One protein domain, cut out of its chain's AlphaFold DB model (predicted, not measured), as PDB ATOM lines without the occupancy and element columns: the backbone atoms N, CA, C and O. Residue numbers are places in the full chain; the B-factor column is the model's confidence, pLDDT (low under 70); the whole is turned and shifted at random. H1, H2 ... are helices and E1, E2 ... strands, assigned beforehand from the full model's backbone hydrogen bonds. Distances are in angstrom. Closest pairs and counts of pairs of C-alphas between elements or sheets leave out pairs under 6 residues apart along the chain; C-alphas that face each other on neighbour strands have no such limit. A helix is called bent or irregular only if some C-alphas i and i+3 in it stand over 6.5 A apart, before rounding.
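This is residues 2 to 52 of the 55 residues of an uncharacterized protein of Candidatus Rhodobacter lobularis (UniProt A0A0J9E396). A small two-stranded hairpin, E1 and E2, sits at one end of a wide, open V; the long helix H1 makes one arm, and residues 26 to 39 climb the other arm to the hairpin. The 51 printed residues hold H1, E1 and E2 in that order, with an antiparallel sheet E1 - E2 and a mixed class of helices and strands. The whole is extended, with a radius of gyration of the C-alphas of 18.9 A and spans of 54 by 26 by 8 A.

E1 is residues 40 to 43, and E2 is residues 48 to 51, ending at C-alpha 51 (15.895, 14.660, -42.876). H1 is residues 2 to 21, 29.8 A long, from C-alpha 2 (-26.818, -9.270, -22.098). H1 is irregular, with C-alphas 13 and 16 7.1 A apart, and has a kink of 29 degrees near residue 14.

The hairpin E1 and E2 is antiparallel at 136 degrees, with N 41 and O 50 2.8 A apart, within hydrogen-bond range. H1 and E2 are apart. In H1, 14 of 16 O i to N i+4 pairs are within hydrogen-bond range.

The C-alphas farthest apart, of Lys 2 and Lys 45, are 55.7 A apart. The printed part has no cut. The link from H1 to E1 is long, 18 residues; residues 26 to 33 stand free. Residue 2 and residues 18 to 34 are under pLDDT 70.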
ATOM      1  N   LYS A   2     -27.836  -9.098 -23.158       65.62
ATOM      2  CA  LYS A   2     -26.818  -9.270 -22.098       65.62
ATOM      3  C   LYS A   2     -25.922 -10.513 -22.227       65.62
ATOM      4  O   LYS A   2     -24.717 -10.395 -22.079       65.62
ATOM      5  N   ILE A   3     -26.484 -11.667 -22.597       81.88
ATOM      6  CA  ILE A   3     -25.702 -12.903 -22.814       81.88
ATOM      7  C   ILE A   3     -24.785 -12.795 -24.043       81.88
ATOM      8  O   ILE A   3     -23.662 -13.289 -24.041       81.88
ATOM      9  N   LYS A   4     -25.249 -12.114 -25.099       75.88
ATOM     10  CA  LYS A   4     -24.461 -11.922 -26.323       75.88
ATOM     11  C   LYS A   4     -23.271 -10.995 -26.068       75.88
ATOM     12  O   LYS A   4     -22.177 -11.265 -26.543       75.88
ATOM     13  N   THR A   5     -23.471  -9.944 -25.272       82.44
ATOM     14  CA  THR A   5     -22.407  -9.010 -24.884       82.44
ATOM     15  C   THR A   5     -21.398  -9.642 -23.930       82.44
ATOM     16  O   THR A   5     -20.206  -9.422 -24.100       82.44
ATOM     17  N   THR A   6     -21.834 -10.469 -22.971       86.56
ATOM     18  CA  THR A   6     -20.903 -11.179 -22.075       86.56
ATOM     19  C   THR A   6     -20.077 -12.219 -22.822       86.56
ATOM     20  O   THR A   6     -18.887 -12.346 -22.560       86.56
ATOM     21  N   LEU A   7     -20.676 -12.921 -23.790       88.81
ATOM     22  CA  LEU A   7     -19.953 -13.875 -24.631       88.81
ATOM     23  C   LEU A   7     -18.913 -13.168 -25.514       88.81
ATOM     24  O   LEU A   7     -17.768 -13.603 -25.578       88.81
ATOM     25  N   ALA A   8     -19.286 -12.053 -26.148       87.56
ATOM     26  CA  ALA A   8     -18.356 -11.258 -26.947       87.56
ATOM     27  C   ALA A   8     -17.199 -10.700 -26.100       87.56
ATOM     28  O   ALA A   8     -16.044 -10.781 -26.510       87.56
ATOM     29  N   ALA A   9     -17.490 -10.201 -24.896       86.38
ATOM     30  CA  ALA A   9     -16.469  -9.724 -23.965       86.38
ATOM     31  C   ALA A   9     -15.511 -10.848 -23.535       86.38
ATOM     32  O   ALA A   9     -14.303 -10.641 -23.513       86.38
ATOM     33  N   ALA A  10     -16.027 -12.050 -23.262       86.81
ATOM     34  CA  ALA A  10     -15.198 -13.203 -22.915       86.81
ATOM     35  C   ALA A  10     -14.241 -13.594 -24.055       86.81
ATOM     36  O   ALA A  10     -13.067 -13.856 -23.810       86.81
ATOM     37  N   ILE A  11     -14.712 -13.573 -25.306       87.56
ATOM     38  CA  ILE A  11     -13.875 -13.855 -26.483       87.56
ATOM     39  C   ILE A  11     -12.782 -12.787 -26.647       87.56
ATOM     40  O   ILE A  11     -11.622 -13.121 -26.886       87.56
ATOM     41  N   LEU A  12     -13.125 -11.508 -26.470       84.31
ATOM     42  CA  LEU A  12     -12.176 -10.395 -26.581       84.31
ATOM     43  C   LEU A  12     -11.076 -10.456 -25.512       84.31
ATOM     44  O   LEU A  12      -9.917 -10.214 -25.832       84.31
ATOM     45  N   VAL A  13     -11.400 -10.840 -24.274       85.56
ATOM     46  CA  VAL A  13     -10.410 -10.985 -23.188       85.56
ATOM     47  C   VAL A  13      -9.404 -12.104 -23.472       85.56
ATOM     48  O   VAL A  13      -8.242 -12.000 -23.087       85.56
ATOM     49  N   LEU A  14      -9.815 -13.154 -24.185       82.44
ATOM     50  CA  LEU A  14      -8.934 -14.266 -24.546       82.44
ATOM     51  C   LEU A  14      -8.096 -13.984 -25.804       82.44
ATOM     52  O   LEU A  14      -7.075 -14.638 -26.011       82.44
ATOM     53  N   SER A  15      -8.459 -12.988 -26.619       73.50
ATOM     54  CA  SER A  15      -7.757 -12.655 -27.870       73.50
ATOM     55  C   SER A  15      -6.234 -12.434 -27.748       73.50
ATOM     56  O   SER A  15      -5.510 -12.971 -28.593       73.50
ATOM     57  N   PRO A  16      -5.687 -11.767 -26.704       73.12
ATOM     58  CA  PRO A  16      -4.243 -11.555 -26.597       73.12
ATOM     59  C   PRO A  16      -3.504 -12.862 -26.295       73.12
ATOM     60  O   PRO A  16      -2.390 -13.061 -26.761       73.12
ATOM     61  N   THR A  17      -4.132 -13.796 -25.570       75.56
ATOM     62  CA  THR A  17      -3.511 -15.089 -25.230       75.56
ATOM     63  C   THR A  17      -3.281 -15.963 -26.467       75.56
ATOM     64  O   THR A  17      -2.249 -16.626 -26.568       75.56
ATOM     65  N   PHE A  18      -4.171 -15.889 -27.462       69.12
ATOM     66  CA  PHE A  18      -3.996 -16.575 -28.746       69.12
ATOM     67  C   PHE A  18      -2.901 -15.939 -29.613       69.12
ATOM     68  O   PHE A  18      -2.156 -16.660 -30.276       69.12
ATOM     69  N   ALA A  19      -2.751 -14.610 -29.574       66.62
ATOM     70  CA  ALA A  19      -1.659 -13.920 -30.263       66.62
ATOM     71  C   ALA A  19      -0.285 -14.337 -29.706       66.62
ATOM     72  O   ALA A  19       0.664 -14.529 -30.468       66.62
ATOM     73  N   MET A  20      -0.196 -14.562 -28.392       65.94
ATOM     74  CA  MET A  20       1.037 -15.028 -27.752       65.94
ATOM     75  C   MET A  20       1.392 -16.469 -28.159       65.94
ATOM     76  O   MET A  20       2.577 -16.764 -28.309       65.94
ATOM     77  N   ALA A  21       0.398 -17.341 -28.382       62.31
ATOM     78  CA  ALA A  21       0.593 -18.721 -28.844       62.31
ATOM     79  C   ALA A  21       0.946 -18.821 -30.343       62.31
ATOM     80  O   ALA A  21       1.696 -19.710 -30.735       62.31
ATOM     81  N   MET A  22       0.471 -17.885 -31.174       62.72
ATOM     82  CA  MET A  22       0.818 -17.785 -32.603       62.72
ATOM     83  C   MET A  22       2.153 -17.061 -32.871       62.72
ATOM     84  O   MET A  22       2.388 -16.571 -33.972       62.72
ATOM     85  N   GLY A  23       3.047 -16.988 -31.882       55.88
ATOM     86  CA  GLY A  23       4.414 -16.488 -32.073       55.88
ATOM     87  C   GLY A  23       4.590 -14.974 -31.932       55.88
ATOM     88  O   GLY A  23       5.720 -14.490 -31.999       55.88
ATOM     89  N   CYS A  24       3.527 -14.224 -31.627       58.16
ATOM     90  CA  CYS A  24       3.592 -12.779 -31.387       58.16
ATOM     91  C   CYS A  24       4.137 -12.429 -29.986       58.16
ATOM     92  O   CYS A  24       3.815 -11.378 -29.447       58.16
ATOM     93  N   SER A  25       4.920 -13.300 -29.342       59.44
ATOM     94  CA  SER A  25       5.399 -13.102 -27.963       59.44
ATOM     95  C   SER A  25       6.899 -13.303 -27.754       59.44
ATOM     96  O   SER A  25       7.391 -12.962 -26.683       59.44
ATOM     97  N   GLY A  26       7.654 -13.805 -28.741       56.34
ATOM     98  CA  GLY A  26       9.064 -14.114 -28.467       56.34
ATOM     99  C   GLY A  26      10.015 -14.356 -29.633       56.34
ATOM    100  O   GLY A  26      11.205 -14.469 -29.371       56.34
ATOM    101  N   TYR A  27       9.560 -14.424 -30.892       54.28
ATOM    102  CA  TYR A  27      10.459 -14.789 -32.005       54.28
ATOM    103  C   TYR A  27      10.368 -13.893 -33.255       54.28
ATOM    104  O   TYR A  27      11.118 -14.104 -34.199       54.28
ATOM    105  N   GLY A  28       9.481 -12.888 -33.268       52.91
ATOM    106  CA  GLY A  28       9.261 -12.002 -34.426       52.91
ATOM    107  C   GLY A  28       9.194 -10.504 -34.107       52.91
ATOM    108  O   GLY A  28       8.829  -9.720 -34.971       52.91
ATOM    109  N   HIS A  29       9.527 -10.100 -32.876       52.94
ATOM    110  CA  HIS A  29       9.515  -8.692 -32.431       52.94
ATOM    111  C   HIS A  29      10.848  -7.964 -32.636       52.94
ATOM    112  O   HIS A  29      11.058  -6.898 -32.064       52.94
ATOM    113  N   THR A  30      11.774  -8.525 -33.413       53.91
ATOM    114  CA  THR A  30      13.004  -7.807 -33.790       53.91
ATOM    115  C   THR A  30      12.703  -6.686 -34.780       53.91
ATOM    116  O   THR A  30      13.338  -5.638 -34.740       53.91
ATOM    117  N   GLU A  31      11.665  -6.866 -35.597       58.34
ATOM    118  CA  GLU A  31      11.254  -5.923 -36.631       58.34
ATOM    119  C   GLU A  31      10.167  -4.989 -36.078       58.34
ATOM    120  O   GLU A  31       9.009  -5.002 -36.498       58.34
ATOM    121  N   GLN A  32      10.513  -4.182 -35.073       54.91
ATOM    122  CA  GLN A  32       9.659  -3.054 -34.715       54.91
ATOM    123  C   GLN A  32       9.716  -2.065 -35.880       54.91
ATOM    124  O   GLN A  32      10.723  -1.385 -36.066       54.91
ATOM    125  N   ALA A  33       8.650  -2.003 -36.685       60.59
ATOM    126  CA  ALA A  33       8.495  -0.982 -37.714       60.59
ATOM    127  C   ALA A  33       8.433   0.397 -37.033       60.59
ATOM    128  O   ALA A  33       7.371   0.889 -36.651       60.59
ATOM    129  N   MET A  34       9.603   0.995 -36.824       63.94
ATOM    130  CA  MET A  34       9.767   2.335 -36.286       63.94
ATOM    131  C   MET A  34       9.337   3.317 -37.370       63.94
ATOM    132  O   MET A  34       9.985   3.446 -38.407       63.94
ATOM    133  N   SER A  35       8.215   3.996 -37.146       73.38
ATOM    134  CA  SER A  35       7.847   5.133 -37.985       73.38
ATOM    135  C   SER A  35       8.790   6.285 -37.649       73.38
ATOM    136  O   SER A  35       8.873   6.697 -36.492       73.38
ATOM    137  N   CYS A  36       9.529   6.778 -38.641       81.12
ATOM    138  CA  CYS A  36      10.336   7.981 -38.476       81.12
ATOM    139  C   CYS A  36       9.436   9.202 -38.227       81.12
ATOM    140  O   CYS A  36       8.275   9.228 -38.641       81.12
ATOM    141  N   ALA A  37       9.967  10.208 -37.527       82.81
ATOM    142  CA  ALA A  37       9.255  11.462 -37.293       82.81
ATOM    143  C   ALA A  37       8.890  12.142 -38.625       82.81
ATOM    144  O   ALA A  37       9.571  11.950 -39.638       82.81
ATOM    145  N   GLU A  38       7.836  12.957 -38.629       80.00
ATOM    146  CA  GLU A  38       7.413  13.699 -39.821       80.00
ATOM    147  C   GLU A  38       8.585  14.496 -40.426       80.00
ATOM    148  O   GLU A  38       9.348  15.148 -39.714       80.00
ATOM    149  N   GLY A  39       8.760  14.412 -41.749       84.38
ATOM    150  CA  GLY A  39       9.880  15.053 -42.455       84.38
ATOM    151  C   GLY A  39      11.218  14.305 -42.374       84.38
ATOM    152  O   GLY A  39      12.216  14.794 -42.905       84.38
ATOM    153  N   THR A  40      11.258  13.117 -41.759       86.81
ATOM    154  CA  THR A  40      12.442  12.244 -41.729       86.81
ATOM    155  C   THR A  40      12.155  10.878 -42.358       86.81
ATOM    156  O   THR A  40      11.031  10.384 -42.305       86.81
ATOM    157  N   ALA A  41      13.168  10.271 -42.976       86.62
ATOM    158  CA  ALA A  41      13.096   8.951 -43.599       86.62
ATOM    159  C   ALA A  41      14.161   8.023 -43.012       86.62
ATOM    160  O   ALA A  41      15.248   8.471 -42.647       86.62
ATOM    161  N   PHE A  42      13.841   6.731 -42.918       85.88
ATOM    162  CA  PHE A  42      14.779   5.731 -42.423       85.88
ATOM    163  C   PHE A  42      15.908   5.525 -43.437       85.88
ATOM    164  O   PHE A  42      15.656   5.174 -44.589       85.88
ATOM    165  N   ASP A  43      17.145   5.741 -43.002       82.69
ATOM    166  CA  ASP A  43      18.344   5.417 -43.762       82.69
ATOM    167  C   ASP A  43      18.867   4.042 -43.334       82.69
ATOM    168  O   ASP A  43      19.379   3.866 -42.228       82.69
ATOM    169  N   GLU A  44      18.774   3.064 -44.235       80.75
ATOM    170  CA  GLU A  44      19.199   1.680 -43.981       80.75
ATOM    171  C   GLU A  44      20.712   1.558 -43.734       80.75
ATOM    172  O   GLU A  44      21.167   0.601 -43.110       80.75
ATOM    173  N   LYS A  45      21.511   2.521 -44.212       82.62
ATOM    174  CA  LYS A  45      22.979   2.472 -44.125       82.62
ATOM    175  C   LYS A  45      23.483   2.832 -42.730       82.62
ATOM    176  O   LYS A  45      24.474   2.269 -42.276       82.62
ATOM    177  N   THR A  46      22.829   3.785 -42.075       84.06
ATOM    178  CA  THR A  46      23.167   4.268 -40.728       84.06
ATOM    179  C   THR A  46      22.223   3.733 -39.657       84.06
ATOM    180  O   THR A  46      22.558   3.800 -38.476       84.06
ATOM    181  N   GLY A  47      21.060   3.197 -40.042       82.31
ATOM    182  CA  GLY A  47      20.021   2.749 -39.116       82.31
ATOM    183  C   GLY A  47      19.342   3.907 -38.378       82.31
ATOM    184  O   GLY A  47      18.861   3.722 -37.262       82.31
ATOM    185  N   THR A  48      19.340   5.111 -38.960       83.75
ATOM    186  CA  THR A  48      18.806   6.329 -38.330       83.75
ATOM    187  C   THR A  48      17.776   7.026 -39.216       83.75
ATOM    188  O   THR A  48      17.757   6.841 -40.430       83.75
ATOM    189  N   CYS A  49      16.904   7.837 -38.615       88.19
ATOM    190  CA  CYS A  49      15.995   8.699 -39.365       88.19
ATOM    191  C   CYS A  49      16.727   9.987 -39.773       88.19
ATOM    192  O   CYS A  49      17.124  10.772 -38.911       88.19
ATOM    193  N   ILE A  50      16.885  10.210 -41.077       90.31
ATOM    194  CA  ILE A  50      17.553  11.388 -41.649       90.31
ATOM    195  C   ILE A  50      16.527  12.370 -42.237       90.31
ATOM    196  O   ILE A  50      15.451  11.938 -42.657       90.31
ATOM    197  N   PRO A  51      16.809  13.686 -42.282       90.06
ATOM    198  CA  PRO A  51      15.895  14.660 -42.876       90.06
ATOM    199  C   PRO A  51      15.689  14.396 -44.372       90.06
ATOM    200  O   PRO A  51      16.649  14.192 -45.118       90.06
ATOM    201  N   VAL A  52      14.435  14.450 -44.819       86.56
ATOM    202  CA  VAL A  52      14.094  14.385 -46.244       86.56
ATOM    203  C   VAL A  52      14.424  15.738 -46.875       86.56
ATOM    204  O   VAL A  52      13.701  16.713 -46.687       86.56
TER     205      VAL A  52